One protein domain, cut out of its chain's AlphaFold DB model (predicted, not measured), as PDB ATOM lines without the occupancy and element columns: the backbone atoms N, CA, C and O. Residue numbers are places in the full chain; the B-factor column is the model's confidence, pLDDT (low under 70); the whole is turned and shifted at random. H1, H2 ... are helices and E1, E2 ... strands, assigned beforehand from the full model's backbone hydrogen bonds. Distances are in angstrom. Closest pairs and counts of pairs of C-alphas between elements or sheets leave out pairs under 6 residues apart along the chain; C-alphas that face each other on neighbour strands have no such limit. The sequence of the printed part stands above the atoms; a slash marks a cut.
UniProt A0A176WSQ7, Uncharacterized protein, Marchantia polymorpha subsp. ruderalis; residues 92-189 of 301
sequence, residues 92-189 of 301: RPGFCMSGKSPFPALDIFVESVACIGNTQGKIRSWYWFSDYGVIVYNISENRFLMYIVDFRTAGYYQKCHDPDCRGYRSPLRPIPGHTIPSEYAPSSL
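Overview. This is residues 92 to 189 of the 301 residues of an uncharacterized protein of Marchantia polymorpha subsp. ruderalis (UniProt A0A176WSQ7). With little regular structure, this is a strongly twisted four-stranded sheet with H1 packed on one face, two layers; the long tail, residues 161 to 189, pairs briefly with edge strand E4. The printed part has 98 residues with one named helix, then four named strands; 38 residues are in named elements, class mixed. The sheet, order E1 E2 E3 E4, is a meander, each strand the antiparallel neighbour of the one before. The whole is compact, radius of gyration of the C-alphas 13.3 A, spanning 39 by 33 by 26 A.

Along the chain. Find C-alpha 104 at (-35.218, -24.697, -29.760); H1 runs to residue 114, 15.1 A. Next come E1, residues 122 to 129, 20.6 A, which bends by 57 degrees at residue 125; E2, 134 to 140, 19.9 A; E3, 145 to 150, 16.6 A; and E4, 155 to 160, 17.1 A, ending at (-34.646, -4.223, -41.748).

Arrangement. Hairpins E1-E2, E2-E3 and E3-E4 have N 127 and O 136, 2.9 A, N 137 and O 147, 2.8 A, and N 148 and O 157, 2.9 A, within hydrogen-bond range. E1 and E4 are apart. Residues 173 to 174 pair antiparallel with 155 to 156 of E4. H1 is on the sheet; its closest C-alphas to E1 are Glu 111 and Lys 122, 5.6 A. In H1 every O i to N i+4 pair is within range.

Size, cuts and confidence. The farthest C-alphas, Asp 164 and Ser 188, are 41.1 A apart. The printed part has no cut, and no link is long. pLDDT is under 70 at residues 92 to 96 and 186 to 189.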
ATOM      1  N   ARG A  92     -34.802 -28.404 -51.204       43.44
ATOM      2  CA  ARG A  92     -33.682 -27.613 -51.756       43.44
ATOM      3  C   ARG A  92     -32.896 -26.958 -50.614       43.44
ATOM      4  O   ARG A  92     -33.537 -26.440 -49.699       43.44
ATOM      5  N   PRO A  93     -31.552 -26.941 -50.654       40.72
ATOM      6  CA  PRO A  93     -30.766 -26.166 -49.702       40.72
ATOM      7  C   PRO A  93     -31.035 -24.679 -49.974       40.72
ATOM      8  O   PRO A  93     -30.884 -24.217 -51.101       40.72
ATOM      9  N   GLY A  94     -31.531 -23.959 -48.967       46.56
ATOM     10  CA  GLY A  94     -31.937 -22.553 -49.086       46.56
ATOM     11  C   GLY A  94     -33.446 -22.303 -49.065       46.56
ATOM     12  O   GLY A  94     -33.880 -21.187 -49.347       46.56
ATOM     13  N   PHE A  95     -34.270 -23.301 -48.736       49.88
ATOM     14  CA  PHE A  95     -35.691 -23.042 -48.541       49.88
ATOM     15  C   PHE A  95     -35.969 -22.364 -47.200       49.88
ATOM     16  O   PHE A  95     -35.453 -22.783 -46.172       49.88
ATOM     17  N   CYS A  96     -36.821 -21.342 -47.240       57.69
ATOM     18  CA  CYS A  96     -37.457 -20.702 -46.093       57.69
ATOM     19  C   CYS A  96     -38.105 -21.769 -45.205       57.69
ATOM     20  O   CYS A  96     -39.210 -22.232 -45.503       57.69
ATOM     21  N   MET A  97     -37.404 -22.230 -44.169       72.12
ATOM     22  CA  MET A  97     -37.900 -23.331 -43.355       72.12
ATOM     23  C   MET A  97     -38.980 -22.782 -42.430       72.12
ATOM     24  O   MET A  97     -38.766 -21.809 -41.711       72.12
ATOM     25  N   SER A  98     -40.172 -23.364 -42.520       71.06
ATOM     26  CA  SER A  98     -41.303 -23.050 -41.649       71.06
ATOM     27  C   SER A  98     -41.376 -24.096 -40.538       71.06
ATOM     28  O   SER A  98     -41.128 -25.277 -40.788       71.06
ATOM     29  N   GLY A  99     -41.711 -23.673 -39.319       80.19
ATOM     30  CA  GLY A  99     -41.717 -24.521 -38.122       80.19
ATOM     31  C   GLY A  99     -40.530 -24.259 -37.191       80.19
ATOM     32  O   GLY A  99     -39.844 -23.249 -37.323       80.19
ATOM     33  N   LYS A 100     -40.304 -25.166 -36.234       87.06
ATOM     34  CA  LYS A 100     -39.234 -25.033 -35.228       87.06
ATOM     35  C   LYS A 100     -37.856 -25.139 -35.873       87.06
ATOM     36  O   LYS A 100     -37.669 -25.960 -36.775       87.06
ATOM     37  N   SER A 101     -36.915 -24.325 -35.417       92.62
ATOM     38  CA  SER A 101     -35.532 -24.391 -35.872       92.62
ATOM     39  C   SER A 101     -34.788 -25.563 -35.213       92.62
ATOM     40  O   SER A 101     -35.294 -26.165 -34.257       92.62
ATOM     41  N   PRO A 102     -33.584 -25.925 -35.699       92.38
ATOM     42  CA  PRO A 102     -32.730 -26.906 -35.032       92.38
ATOM     43  C   PRO A 102     -32.208 -26.424 -33.668       92.38
ATOM     44  O   PRO A 102     -31.581 -27.209 -32.958       92.38
ATOM     45  N   PHE A 103     -32.497 -25.178 -33.269       94.38
ATOM     46  CA  PHE A 103     -32.068 -24.569 -32.012       94.38
ATOM     47  C   PHE A 103     -33.273 -24.118 -31.163       94.38
ATOM     48  O   PHE A 103     -33.537 -22.922 -31.043       94.38
ATOM     49  N   PRO A 104     -34.006 -25.042 -30.509       93.69
ATOM     50  CA  PRO A 104     -35.218 -24.697 -29.760       93.69
ATOM     51  C   PRO A 104     -34.994 -23.699 -28.617       93.69
ATOM     52  O   PRO A 104     -35.871 -22.889 -28.334       93.69
ATOM     53  N   ALA A 105     -33.834 -23.749 -27.955       93.88
ATOM     54  CA  ALA A 105     -33.490 -22.796 -26.899       93.88
ATOM     55  C   ALA A 105     -33.300 -21.377 -27.461       93.88
ATOM     56  O   ALA A 105     -33.750 -20.404 -26.861       93.88
ATOM     57  N   LEU A 106     -32.683 -21.271 -28.642       95.56
ATOM     58  CA  LEU A 106     -32.518 -19.999 -29.334       95.56
ATOM     59  C   LEU A 106     -33.857 -19.462 -29.851       95.56
ATOM     60  O   LEU A 106     -34.090 -18.265 -29.753       95.56
ATOM     61  N   ASP A 107     -34.754 -20.326 -30.336       95.12
ATOM     62  CA  ASP A 107     -36.086 -19.914 -30.801       95.12
ATOM     63  C   ASP A 107     -36.868 -19.186 -29.700       95.12
ATOM     64  O   ASP A 107     -37.412 -18.113 -29.940       95.12
ATOM     65  N   ILE A 108     -36.863 -19.733 -28.478       93.44
ATOM     66  CA  ILE A 108     -37.529 -19.124 -27.314       93.44
ATOM     67  C   ILE A 108     -36.944 -17.740 -27.017       93.44
ATOM     68  O   ILE A 108     -37.682 -16.791 -26.761       93.44
ATOM     69  N   PHE A 109     -35.616 -17.623 -27.068       94.94
ATOM     70  CA  PHE A 109     -34.931 -16.351 -26.870       94.94
ATOM     71  C   PHE A 109     -35.270 -15.340 -27.973       94.94
ATOM     72  O   PHE A 109     -35.587 -14.192 -27.682       94.94
ATOM     73  N   VAL A 110     -35.239 -15.751 -29.241       94.31
ATOM     74  CA  VAL A 110     -35.545 -14.865 -30.370       94.31
ATOM     75  C   VAL A 110     -36.995 -14.389 -30.307       94.31
ATOM     76  O   VAL A 110     -37.249 -13.207 -30.520       94.31
ATOM     77  N   GLU A 111     -37.940 -15.266 -29.964       92.81
ATOM     78  CA  GLU A 111     -39.336 -14.872 -29.753       92.81
ATOM     79  C   GLU A 111     -39.481 -13.888 -28.588       92.81
ATOM     80  O   GLU A 111     -40.219 -12.913 -28.722       92.81
ATOM     81  N   SER A 112     -38.740 -14.059 -27.484       91.38
ATOM     82  CA  SER A 112     -38.810 -13.124 -26.354       91.38
ATOM     83  C   SER A 112     -38.284 -11.730 -26.711       91.38
ATOM     84  O   SER A 112     -38.931 -10.737 -26.381       91.38
ATOM     85  N   VAL A 113     -37.178 -11.629 -27.460       91.44
ATOM     86  CA  VAL A 113     -36.624 -10.332 -27.905       91.44
ATOM     87  C   VAL A 113     -37.352  -9.735 -29.112       91.44
ATOM     88  O   VAL A 113     -37.138  -8.567 -29.448       91.44
ATOM     89  N   ALA A 114     -38.176 -10.529 -29.796       89.25
ATOM     90  CA  ALA A 114     -39.049 -10.084 -30.878       89.25
ATOM     91  C   ALA A 114     -40.398  -9.548 -30.380       89.25
ATOM     92  O   ALA A 114     -41.122  -8.906 -31.146       89.25
ATOM     93  N   CYS A 115     -40.737  -9.777 -29.110       85.38
ATOM     94  CA  CYS A 115     -41.892  -9.168 -28.468       85.38
ATOM     95  C   CYS A 115     -41.592  -7.700 -28.150       85.38
ATOM     96  O   CYS A 115     -40.739  -7.394 -27.321       85.38
ATOM     97  N   ILE A 116     -42.294  -6.781 -28.817       76.62
ATOM     98  CA  ILE A 116     -42.162  -5.339 -28.582       76.62
ATOM     99  C   ILE A 116     -43.533  -4.799 -28.168       76.62
ATOM    100  O   ILE A 116     -44.495  -4.829 -28.941       76.62
ATOM    101  N   GLY A 117     -43.625  -4.307 -26.930       75.88
ATOM    102  CA  GLY A 117     -44.887  -3.863 -26.332       75.88
ATOM    103  C   GLY A 117     -45.910  -5.000 -26.251       75.88
ATOM    104  O   GLY A 117     -45.593  -6.092 -25.792       75.88
ATOM    105  N   ASN A 118     -47.132  -4.757 -26.741       70.69
ATOM    106  CA  ASN A 118     -48.221  -5.746 -26.750       70.69
ATOM    107  C   ASN A 118     -48.228  -6.689 -27.969       70.69
ATOM    108  O   ASN A 118     -49.132  -7.517 -28.083       70.69
ATOM    109  N   THR A 119     -47.282  -6.557 -28.904       74.81
ATOM    110  CA  THR A 119     -47.242  -7.417 -30.098       74.81
ATOM    111  C   THR A 119     -46.257  -8.556 -29.871       74.81
ATOM    112  O   THR A 119     -45.053  -8.327 -29.750       74.81
ATOM    113  N   GLN A 120     -46.769  -9.786 -29.822       80.12
ATOM    114  CA  GLN A 120     -45.946 -10.980 -29.671       80.12
ATOM    115  C   GLN A 120     -45.337 -11.363 -31.026       80.12
ATOM    116  O   GLN A 120     -46.002 -11.957 -31.876       80.12
ATOM    117  N   GLY A 121     -44.058 -11.049 -31.228       84.50
ATOM    118  CA  GLY A 121     -43.318 -11.527 -32.391       84.50
ATOM    119  C   GLY A 121     -43.163 -13.047 -32.334       84.50
ATOM    120  O   GLY A 121     -42.630 -13.576 -31.364       84.50
ATOM    121  N   LYS A 122     -43.621 -13.757 -33.368       89.94
ATOM    122  CA  LYS A 122     -43.413 -15.210 -33.510       89.94
ATOM    123  C   LYS A 122     -42.496 -15.506 -34.677       89.94
ATOM    124  O   LYS A 122     -42.498 -14.783 -35.673       89.94
ATOM    125  N   ILE A 123     -41.736 -16.590 -34.596       92.50
ATOM    126  CA  ILE A 123     -40.896 -17.000 -35.720       92.50
ATOM    127  C   ILE A 123     -41.800 -17.525 -36.842       92.50
ATOM    128  O   ILE A 123     -42.495 -18.531 -36.703       92.50
ATOM    129  N   ARG A 124     -41.792 -16.833 -37.985       90.94
ATOM    130  CA  ARG A 124     -42.499 -17.264 -39.198       90.94
ATOM    131  C   ARG A 124     -41.682 -18.293 -39.965       90.94
ATOM    132  O   ARG A 124     -42.235 -19.247 -40.508       90.94
ATOM    133  N   SER A 125     -40.386 -18.036 -40.079       92.00
ATOM    134  CA  SER A 125     -39.456 -18.894 -40.794       92.00
ATOM    135  C   SER A 125     -38.015 -18.590 -40.424       92.00
ATOM    136  O   SER A 125     -37.717 -17.530 -39.870       92.00
ATOM    137  N   TRP A 126     -37.121 -19.506 -40.769       94.94
ATOM    138  CA  TRP A 126     -35.699 -19.384 -40.483       94.94
ATOM    139  C   TRP A 126     -34.830 -19.966 -41.606       94.94
ATOM    140  O   TRP A 126     -35.294 -20.750 -42.442       94.94
ATOM    141  N   TYR A 127     -33.561 -19.559 -41.614       93.94
ATOM    142  CA  TYR A 127     -32.517 -20.049 -42.511       93.94
ATOM    143  C   TYR A 127     -31.243 -20.318 -41.723       93.94
ATOM    144  O   TYR A 127     -30.722 -19.410 -41.083       93.94
ATOM    145  N   TRP A 128     -30.733 -21.545 -41.802       93.25
ATOM    146  CA  TRP A 128     -29.500 -21.946 -41.133       93.25
ATOM    147  C   TRP A 128     -28.346 -22.070 -42.129       93.25
ATOM    148  O   TRP A 128     -28.439 -22.820 -43.099       93.25
ATOM    149  N   PHE A 129     -27.258 -21.349 -41.864       91.50
ATOM    150  CA  PHE A 129     -26.016 -21.380 -42.624       91.50
ATOM    151  C   PHE A 129     -24.915 -22.005 -41.759       91.50
ATOM    152  O   PHE A 129     -24.136 -21.292 -41.124       91.50
ATOM    153  N   SER A 130     -24.858 -23.341 -41.736       88.50
ATOM    154  CA  SER A 130     -23.916 -24.107 -40.902       88.50
ATOM    155  C   SER A 130     -22.461 -23.711 -41.115       88.50
ATOM    156  O   SER A 130     -21.736 -23.521 -40.150       88.50
ATOM    157  N   ASP A 131     -22.053 -23.507 -42.369       88.19
ATOM    158  CA  ASP A 131     -20.658 -23.204 -42.716       88.19
ATOM    159  C   ASP A 131     -20.175 -21.871 -42.126       88.19
ATOM    160  O   ASP A 131     -18.978 -21.653 -41.949       88.19
ATOM    161  N   TYR A 132     -21.115 -20.977 -41.810       89.31
ATOM    162  CA  TYR A 132     -20.837 -19.659 -41.255       89.31
ATOM    163  C   TYR A 132     -21.204 -19.547 -39.774       89.31
ATOM    164  O   TYR A 132     -20.847 -18.550 -39.154       89.31
ATOM    165  N   GLY A 133     -21.894 -20.538 -39.204       92.00
ATOM    166  CA  GLY A 133     -22.432 -20.452 -37.850       92.00
ATOM    167  C   GLY A 133     -23.524 -19.385 -37.707       92.00
ATOM    168  O   GLY A 133     -23.661 -18.806 -36.634       92.00
ATOM    169  N   VAL A 134     -24.282 -19.091 -38.774       94.81
ATOM    170  CA  VAL A 134     -25.274 -17.998 -38.794       94.81
ATOM    171  C   VAL A 134     -26.684 -18.527 -39.026       94.81
ATOM    172  O   VAL A 134     -26.930 -19.247 -39.995       94.81
ATOM    173  N   ILE A 135     -27.635 -18.117 -38.188       95.38
ATOM    174  CA  ILE A 135     -29.068 -18.343 -38.401       95.38
ATOM    175  C   ILE A 135     -29.806 -17.012 -38.577       95.38
ATOM    176  O   ILE A 135     -29.560 -16.037 -37.869       95.38
ATOM    177  N   VAL A 136     -30.717 -16.971 -39.547       95.38
ATOM    178  CA  VAL A 136     -31.564 -15.806 -39.837       95.38
ATOM    179  C   VAL A 136     -33.015 -16.161 -39.557       95.38
ATOM    180  O   VAL A 136     -33.524 -17.128 -40.119       95.38
ATOM    181  N   TYR A 137     -33.690 -15.355 -38.745       94.94
ATOM    182  CA  TYR A 137     -35.093 -15.507 -38.377       94.94
ATOM    183  C   TYR A 137     -35.947 -14.398 -38.985       94.94
ATOM    184  O   TYR A 137     -35.659 -13.212 -38.812       94.94
ATOM    185  N   ASN A 138     -37.045 -14.783 -39.635       92.25
ATOM    186  CA  ASN A 138     -38.096 -13.858 -40.047       92.25
ATOM    187  C   ASN A 138     -39.241 -13.924 -39.044       92.25
ATOM    188  O   ASN A 138     -39.768 -15.004 -38.757       92.25
ATOM    189  N   ILE A 139     -39.659 -12.763 -38.560       90.44
ATOM    190  CA  ILE A 139     -40.677 -12.648 -37.520       90.44
ATOM    191  C   ILE A 139     -42.040 -12.355 -38.167       90.44
ATOM    192  O   ILE A 139     -42.160 -11.560 -39.101       90.44
ATOM    193  N   SER A 140     -43.097 -13.033 -37.719       81.88
ATOM    194  CA  SER A 140     -44.478 -12.704 -38.078       81.88
ATOM    195  C   SER A 140     -44.949 -11.475 -37.312       81.88
ATOM    196  O   SER A 140     -44.443 -11.179 -36.241       81.88
ATOM    197  N   GLU A 141     -45.944 -10.762 -37.842       74.38
ATOM    198  CA  GLU A 141     -46.521  -9.553 -37.215       74.38
ATOM    199  C   GLU A 141     -45.561  -8.349 -37.152       74.38
ATOM    200  O   GLU A 141     -46.012  -7.210 -37.081       74.38
ATOM    201  N   ASN A 142     -44.264  -8.574 -37.378       74.06
ATOM    202  CA  ASN A 142     -43.247  -7.560 -37.609       74.06
ATOM    203  C   ASN A 142     -42.630  -7.724 -39.009       74.06
ATOM    204  O   ASN A 142     -41.538  -8.254 -39.190       74.06
ATOM    205  N   ARG A 143     -43.373  -7.284 -40.036       70.44
ATOM    206  CA  ARG A 143     -43.046  -7.512 -41.461       70.44
ATOM    207  C   ARG A 143     -41.760  -6.832 -41.942       70.44
ATOM    208  O   ARG A 143     -41.318  -7.111 -43.053       70.44
ATOM    209  N   PHE A 144     -41.199  -5.937 -41.139       79.94
ATOM    210  CA  PHE A 144     -40.082  -5.090 -41.533       79.94
ATOM    211  C   PHE A 144     -38.757  -5.528 -40.917       79.94
ATOM    212  O   PHE A 144     -37.733  -4.997 -41.330       79.94
ATOM    213  N   LEU A 145     -38.753  -6.484 -39.982       86.81
ATOM    214  CA  LEU A 145     -37.565  -6.855 -39.217       86.81
ATOM    215  C   LEU A 145     -37.242  -8.352 -39.316       86.81
ATOM    216  O   LEU A 145     -38.119  -9.211 -39.233       86.81
ATOM    217  N   MET A 146     -35.946  -8.640 -39.437       92.44
ATOM    218  CA  MET A 146     -35.354  -9.968 -39.302       92.44
ATOM    219  C   MET A 146     -34.267  -9.945 -38.228       92.44
ATOM    220  O   MET A 146     -33.592  -8.931 -38.035       92.44
ATOM    221  N   TYR A 147     -34.075 -11.078 -37.562       94.94
ATOM    222  CA  TYR A 147     -33.024 -11.264 -36.566       94.94
ATOM    223  C   TYR A 147     -31.933 -12.145 -37.159       94.94
ATOM    224  O   TYR A 147     -32.222 -13.183 -37.751       94.94
ATOM    225  N   ILE A 148     -30.684 -11.724 -37.007       96.19
ATOM    226  CA  ILE A 148     -29.512 -12.475 -37.446       96.19
ATOM    227  C   ILE A 148     -28.727 -12.834 -36.200       96.19
ATOM    228  O   ILE A 148     -28.363 -11.944 -35.434       96.19
ATOM    229  N   VAL A 149     -28.489 -14.125 -36.008       96.88
ATOM    230  CA  VAL A 149     -27.710 -14.667 -34.898       96.88
ATOM    231  C   VAL A 149     -26.457 -15.308 -35.473       96.88
ATOM    232  O   VAL A 149     -26.543 -16.125 -36.388       96.88
ATOM    233  N   ASP A 150     -25.307 -14.935 -34.933       95.50
ATOM    234  CA  ASP A 150     -24.000 -15.496 -35.252       95.50
ATOM    235  C   ASP A 150     -23.461 -16.199 -34.001       95.50
ATOM    236  O   ASP A 150     -23.197 -15.573 -32.972       95.50
ATOM    237  N   PHE A 151     -23.329 -17.523 -34.085       93.75
ATOM    238  CA  PHE A 151     -22.845 -18.349 -32.985       93.75
ATOM    239  C   PHE A 151     -21.340 -18.218 -32.756       93.75
ATOM    240  O   PHE A 151     -20.892 -18.399 -31.628       93.75
ATOM    241  N   ARG A 152     -20.554 -17.866 -33.782       90.38
ATOM    242  CA  ARG A 152     -19.098 -17.686 -33.651       90.38
ATOM    243  C   ARG A 152     -18.782 -16.471 -32.801       90.38
ATOM    244  O   ARG A 152     -17.807 -16.465 -32.057       90.38
ATOM    245  N   THR A 153     -19.616 -15.451 -32.937       89.62
ATOM    246  CA  THR A 153     -19.539 -14.229 -32.148       89.62
ATOM    247  C   THR A 153     -20.494 -14.232 -30.976       89.62
ATOM    248  O   THR A 153     -20.571 -13.217 -30.304       89.62
ATOM    249  N   ALA A 154     -21.255 -15.315 -30.778       93.81
ATOM    250  CA  ALA A 154     -22.295 -15.455 -29.763       93.81
ATOM    251  C   ALA A 154     -23.213 -14.221 -29.656       93.81
ATOM    252  O   ALA A 154     -23.613 -13.799 -28.574       93.81
ATOM    253  N   GLY A 155     -23.562 -13.624 -30.793       95.19
ATOM    254  CA  GLY A 155     -24.261 -12.348 -30.826       95.19
ATOM    255  C   GLY A 155     -25.418 -12.356 -31.804       95.19
ATOM    256  O   GLY A 155     -25.442 -13.122 -32.765       95.19
ATOM    257  N   TYR A 156     -26.380 -11.473 -31.578       97.06
ATOM    258  CA  TYR A 156     -27.495 -11.247 -32.477       97.06
ATOM    259  C   TYR A 156     -27.703  -9.763 -32.759       97.06
ATOM    260  O   TYR A 156     -27.370  -8.892 -31.956       97.06
ATOM    261  N   TYR A 157     -28.272  -9.463 -33.920       95.94
ATOM    262  CA  TYR A 157     -28.669  -8.112 -34.288       95.94
ATOM    263  C   TYR A 157     -29.898  -8.127 -35.196       95.94
ATOM    264  O   TYR A 157     -30.238  -9.133 -35.824       95.94
ATOM    265  N   GLN A 158     -30.574  -6.988 -35.261       93.81
ATOM    266  CA  GLN A 158     -31.756  -6.779 -36.082       93.81
ATOM    267  C   GLN A 158     -31.362  -6.125 -37.405       93.81
ATOM    268  O   GLN A 158     -30.545  -5.197 -37.444       93.81
ATOM    269  N   LYS A 159     -31.983  -6.594 -38.488       92.81
ATOM    270  CA  LYS A 159     -31.925  -5.973 -39.809       92.81
ATOM    271  C   LYS A 159     -33.317  -5.693 -40.331       92.81
ATOM    272  O   LYS A 159     -34.268  -6.416 -40.049       92.81
ATOM    273  N   CYS A 160     -33.408  -4.638 -41.123       88.94
ATOM    274  CA  CYS A 160     -34.646  -4.223 -41.748       88.94
ATOM    275  C   CYS A 160     -34.764  -4.827 -43.163       88.94
ATOM    276  O   CYS A 160     -33.768  -4.970 -43.877       88.94
ATOM    277  N   HIS A 161     -35.970  -5.255 -43.546       82.38
ATOM    278  CA  HIS A 161     -36.250  -5.872 -44.852       82.38
ATOM    279  C   HIS A 161     -36.361  -4.851 -45.992       82.38
ATOM    280  O   HIS A 161     -36.233  -5.230 -47.159       82.38
ATOM    281  N   ASP A 162     -36.644  -3.587 -45.674       82.69
ATOM    282  CA  ASP A 162     -36.944  -2.556 -46.666       82.69
ATOM    283  C   ASP A 162     -35.673  -2.141 -47.445       82.69
ATOM    284  O   ASP A 162     -34.615  -1.901 -46.851       82.69
ATOM    285  N   PRO A 163     -35.721  -2.060 -48.788       81.12
ATOM    286  CA  PRO A 163     -34.642  -1.478 -49.582       81.12
ATOM    287  C   PRO A 163     -34.178  -0.103 -49.087       81.12
ATOM    288  O   PRO A 163     -32.973   0.165 -49.117       81.12
ATOM    289  N   ASP A 164     -35.101   0.719 -48.584       83.06
ATOM    290  CA  ASP A 164     -34.834   2.084 -48.124       83.06
ATOM    291  C   ASP A 164     -34.027   2.111 -46.812       83.06
ATOM    292  O   ASP A 164     -33.326   3.081 -46.526       83.06
ATOM    293  N   CYS A 165     -34.053   1.019 -46.037       82.75
ATOM    294  CA  CYS A 165     -33.331   0.854 -44.771       82.75
ATOM    295  C   CYS A 165     -32.182  -0.168 -44.858       82.75
ATOM    296  O   CYS A 165     -31.703  -0.626 -43.822       82.75
ATOM    297  N   ARG A 166     -31.700  -0.536 -46.058       78.81
ATOM    298  CA  ARG A 166     -30.666  -1.584 -46.247       78.81
ATOM    299  C   ARG A 166     -29.406  -1.421 -45.393       78.81
ATOM    300  O   ARG A 166     -28.760  -2.418 -45.079       78.81
ATOM    301  N   GLY A 167     -29.037  -0.184 -45.067       81.81
ATOM    302  CA  GLY A 167     -27.874   0.128 -44.231       81.81
ATOM    303  C   GLY A 167     -28.142   0.063 -42.726       81.81
ATOM    304  O   GLY A 167     -27.197   0.125 -41.946       81.81
ATOM    305  N   TYR A 168     -29.401  -0.053 -42.301       87.81
ATOM    306  CA  TYR A 168     -29.738  -0.150 -40.889       87.81
ATOM    307  C   TYR A 168     -29.377  -1.533 -40.343       87.81
ATOM    308  O   TYR A 168     -29.842  -2.571 -40.826       87.81
ATOM    309  N   ARG A 169     -28.575  -1.518 -39.282       90.56
ATOM    310  CA  ARG A 169     -28.189  -2.672 -38.478       90.56
ATOM    311  C   ARG A 169     -28.249  -2.229 -37.023       90.56
ATOM    312  O   ARG A 169     -27.677  -1.193 -36.684       90.56
ATOM    313  N   SER A 170     -28.952  -2.969 -36.168       91.00
ATOM    314  CA  SER A 170     -28.872  -2.685 -34.732       91.00
ATOM    315  C   SER A 170     -27.470  -3.014 -34.206       91.00
ATOM    316  O   SER A 170     -26.789  -3.856 -34.801       91.00
ATOM    317  N   PRO A 171     -27.061  -2.451 -33.056       93.94
ATOM    318  CA  PRO A 171     -25.891  -2.943 -32.342       93.94
ATOM    319  C   PRO A 171     -25.979  -4.455 -32.119       93.94
ATOM    320  O   PRO A 171     -27.081  -4.992 -31.930       93.94
ATOM    321  N   LEU A 172     -24.825  -5.119 -32.161       93.75
ATOM    322  CA  LEU A 172     -24.700  -6.523 -31.798       93.75
ATOM    323  C   LEU A 172     -24.977  -6.665 -30.299       93.75
ATOM    324  O   LEU A 172     -24.443  -5.905 -29.495       93.75
ATOM    325  N   ARG A 173     -25.834  -7.613 -29.935       95.06
ATOM    326  CA  ARG A 173     -26.196  -7.924 -28.551       95.06
ATOM    327  C   ARG A 173     -25.872  -9.381 -28.247       95.06
ATOM    328  O   ARG A 173     -25.936 -10.200 -29.162       95.06
ATOM    329  N   PRO A 174     -25.557  -9.721 -26.996       94.25
ATOM    330  CA  PRO A 174     -25.199 -11.082 -26.626       94.25
ATOM    331  C   PRO A 174     -26.387 -12.046 -26.734       94.25
ATOM    332  O   PRO A 174     -27.521 -11.668 -26.430       94.25
ATOM    333  N   ILE A 175     -26.139 -13.298 -27.135       94.75
ATOM    334  CA  ILE A 175     -27.102 -14.395 -26.926       94.75
ATOM    335  C   ILE A 175     -26.777 -15.158 -25.634       94.75
ATOM    336  O   ILE A 175     -25.606 -15.268 -25.266       94.75
ATOM    337  N   PRO A 176     -27.778 -15.730 -24.937       93.75
ATOM    338  CA  PRO A 176     -27.526 -16.491 -23.719       93.75
ATOM    339  C   PRO A 176     -26.655 -17.724 -23.990       93.75
ATOM    340  O   PRO A 176     -26.934 -18.487 -24.917       93.75
ATOM    341  N   GLY A 177     -25.655 -17.981 -23.141       89.31
ATOM    342  CA  GLY A 177     -24.666 -19.048 -23.360       89.31
ATOM    343  C   GLY A 177     -25.260 -20.449 -23.563       89.31
ATOM    344  O   GLY A 177     -24.772 -21.218 -24.384       89.31
ATOM    345  N   HIS A 178     -26.371 -20.764 -22.893       89.88
ATOM    346  CA  HIS A 178     -27.062 -22.055 -23.026       89.88
ATOM    347  C   HIS A 178     -27.758 -22.261 -24.387       89.88
ATOM    348  O   HIS A 178     -28.177 -23.374 -24.698       89.88
ATOM    349  N   THR A 179     -27.914 -21.200 -25.185       92.56
ATOM    350  CA  THR A 179     -28.475 -21.271 -26.545       92.56
ATOM    351  C   THR A 179     -27.408 -21.549 -27.604       92.56
ATOM    352  O   THR A 179     -27.755 -21.857 -28.744       92.56
ATOM    353  N   ILE A 180     -26.126 -21.467 -27.233       92.44
ATOM    354  CA  ILE A 180     -24.986 -21.657 -28.128       92.44
ATOM    355  C   ILE A 180     -24.707 -23.162 -28.269       92.44
ATOM    356  O   ILE A 180     -24.468 -23.839 -27.265       92.44
ATOM    357  N   PRO A 181     -24.711 -23.717 -29.492       90.38
ATOM    358  CA  PRO A 181     -24.299 -25.094 -29.732       90.38
ATOM    359  C   PRO A 181     -22.864 -25.341 -29.259       90.38
ATOM    360  O   PRO A 181     -21.996 -24.483 -29.407       90.38
ATOM    361  N   SER A 182     -22.587 -26.539 -28.739       85.62
ATOM    362  CA  SER A 182     -21.274 -26.894 -28.176       85.62
ATOM    363  C   SER A 182     -20.107 -26.733 -29.155       85.62
ATOM    364  O   SER A 182     -18.990 -26.469 -28.727       85.62
ATOM    365  N   GLU A 183     -20.363 -26.854 -30.458       86.19
ATOM    366  CA  GLU A 183     -19.382 -26.634 -31.527       86.19
ATOM    367  C   GLU A 183     -18.921 -25.170 -31.658       86.19
ATOM    368  O   GLU A 183     -17.812 -24.926 -32.128       86.19
ATOM    369  N   TYR A 184     -19.731 -24.212 -31.197       84.00
ATOM    370  CA  TYR A 184     -19.404 -22.780 -31.170       84.00
ATOM    371  C   TYR A 184     -19.195 -22.245 -29.753       84.00
ATOM    372  O   TYR A 184     -18.900 -21.064 -29.581       84.00
ATOM    373  N   ALA A 185     -19.355 -23.086 -28.730       77.06
ATOM    374  CA  ALA A 185     -19.141 -22.672 -27.358       77.06
ATOM    375  C   ALA A 185     -17.657 -22.298 -27.170       77.06
ATOM    376  O   ALA A 185     -16.783 -23.134 -27.429       77.06
ATOM    377  N   PRO A 186     -17.335 -21.074 -26.712       64.25
ATOM    378  CA  PRO A 186     -15.962 -20.722 -26.380       64.25
ATOM    379  C   PRO A 186     -15.385 -21.731 -25.385       64.25
ATOM    380  O   PRO A 186     -16.073 -22.194 -24.473       64.25
ATOM    381  N   SER A 187     -14.102 -22.067 -25.537       59.62
ATOM    382  CA  SER A 187     -13.412 -23.093 -24.736       59.62
ATOM    383  C   SER A 187     -13.465 -22.844 -23.218       59.62
ATOM    384  O   SER A 187     -13.234 -23.760 -22.435       59.62
ATOM    385  N   SER A 188     -13.814 -21.626 -22.792       56.12
ATOM    386  CA  SER A 188     -14.060 -21.281 -21.388       56.12
ATOM    387  C   SER A 188     -15.336 -21.936 -20.816       56.12
ATOM    388  O   SER A 188     -15.360 -22.341 -19.657       56.12
ATOM    389  N   LEU A 189     -16.375 -22.152 -21.635       50.91
ATOM    390  CA  LEU A 189     -17.645 -22.771 -21.212       50.91
ATOM    391  C   LEU A 189     -17.576 -24.304 -21.113       50.91
ATOM    392  O   LEU A 189     -18.405 -24.923 -20.454       50.91
TER     393      LEU A 189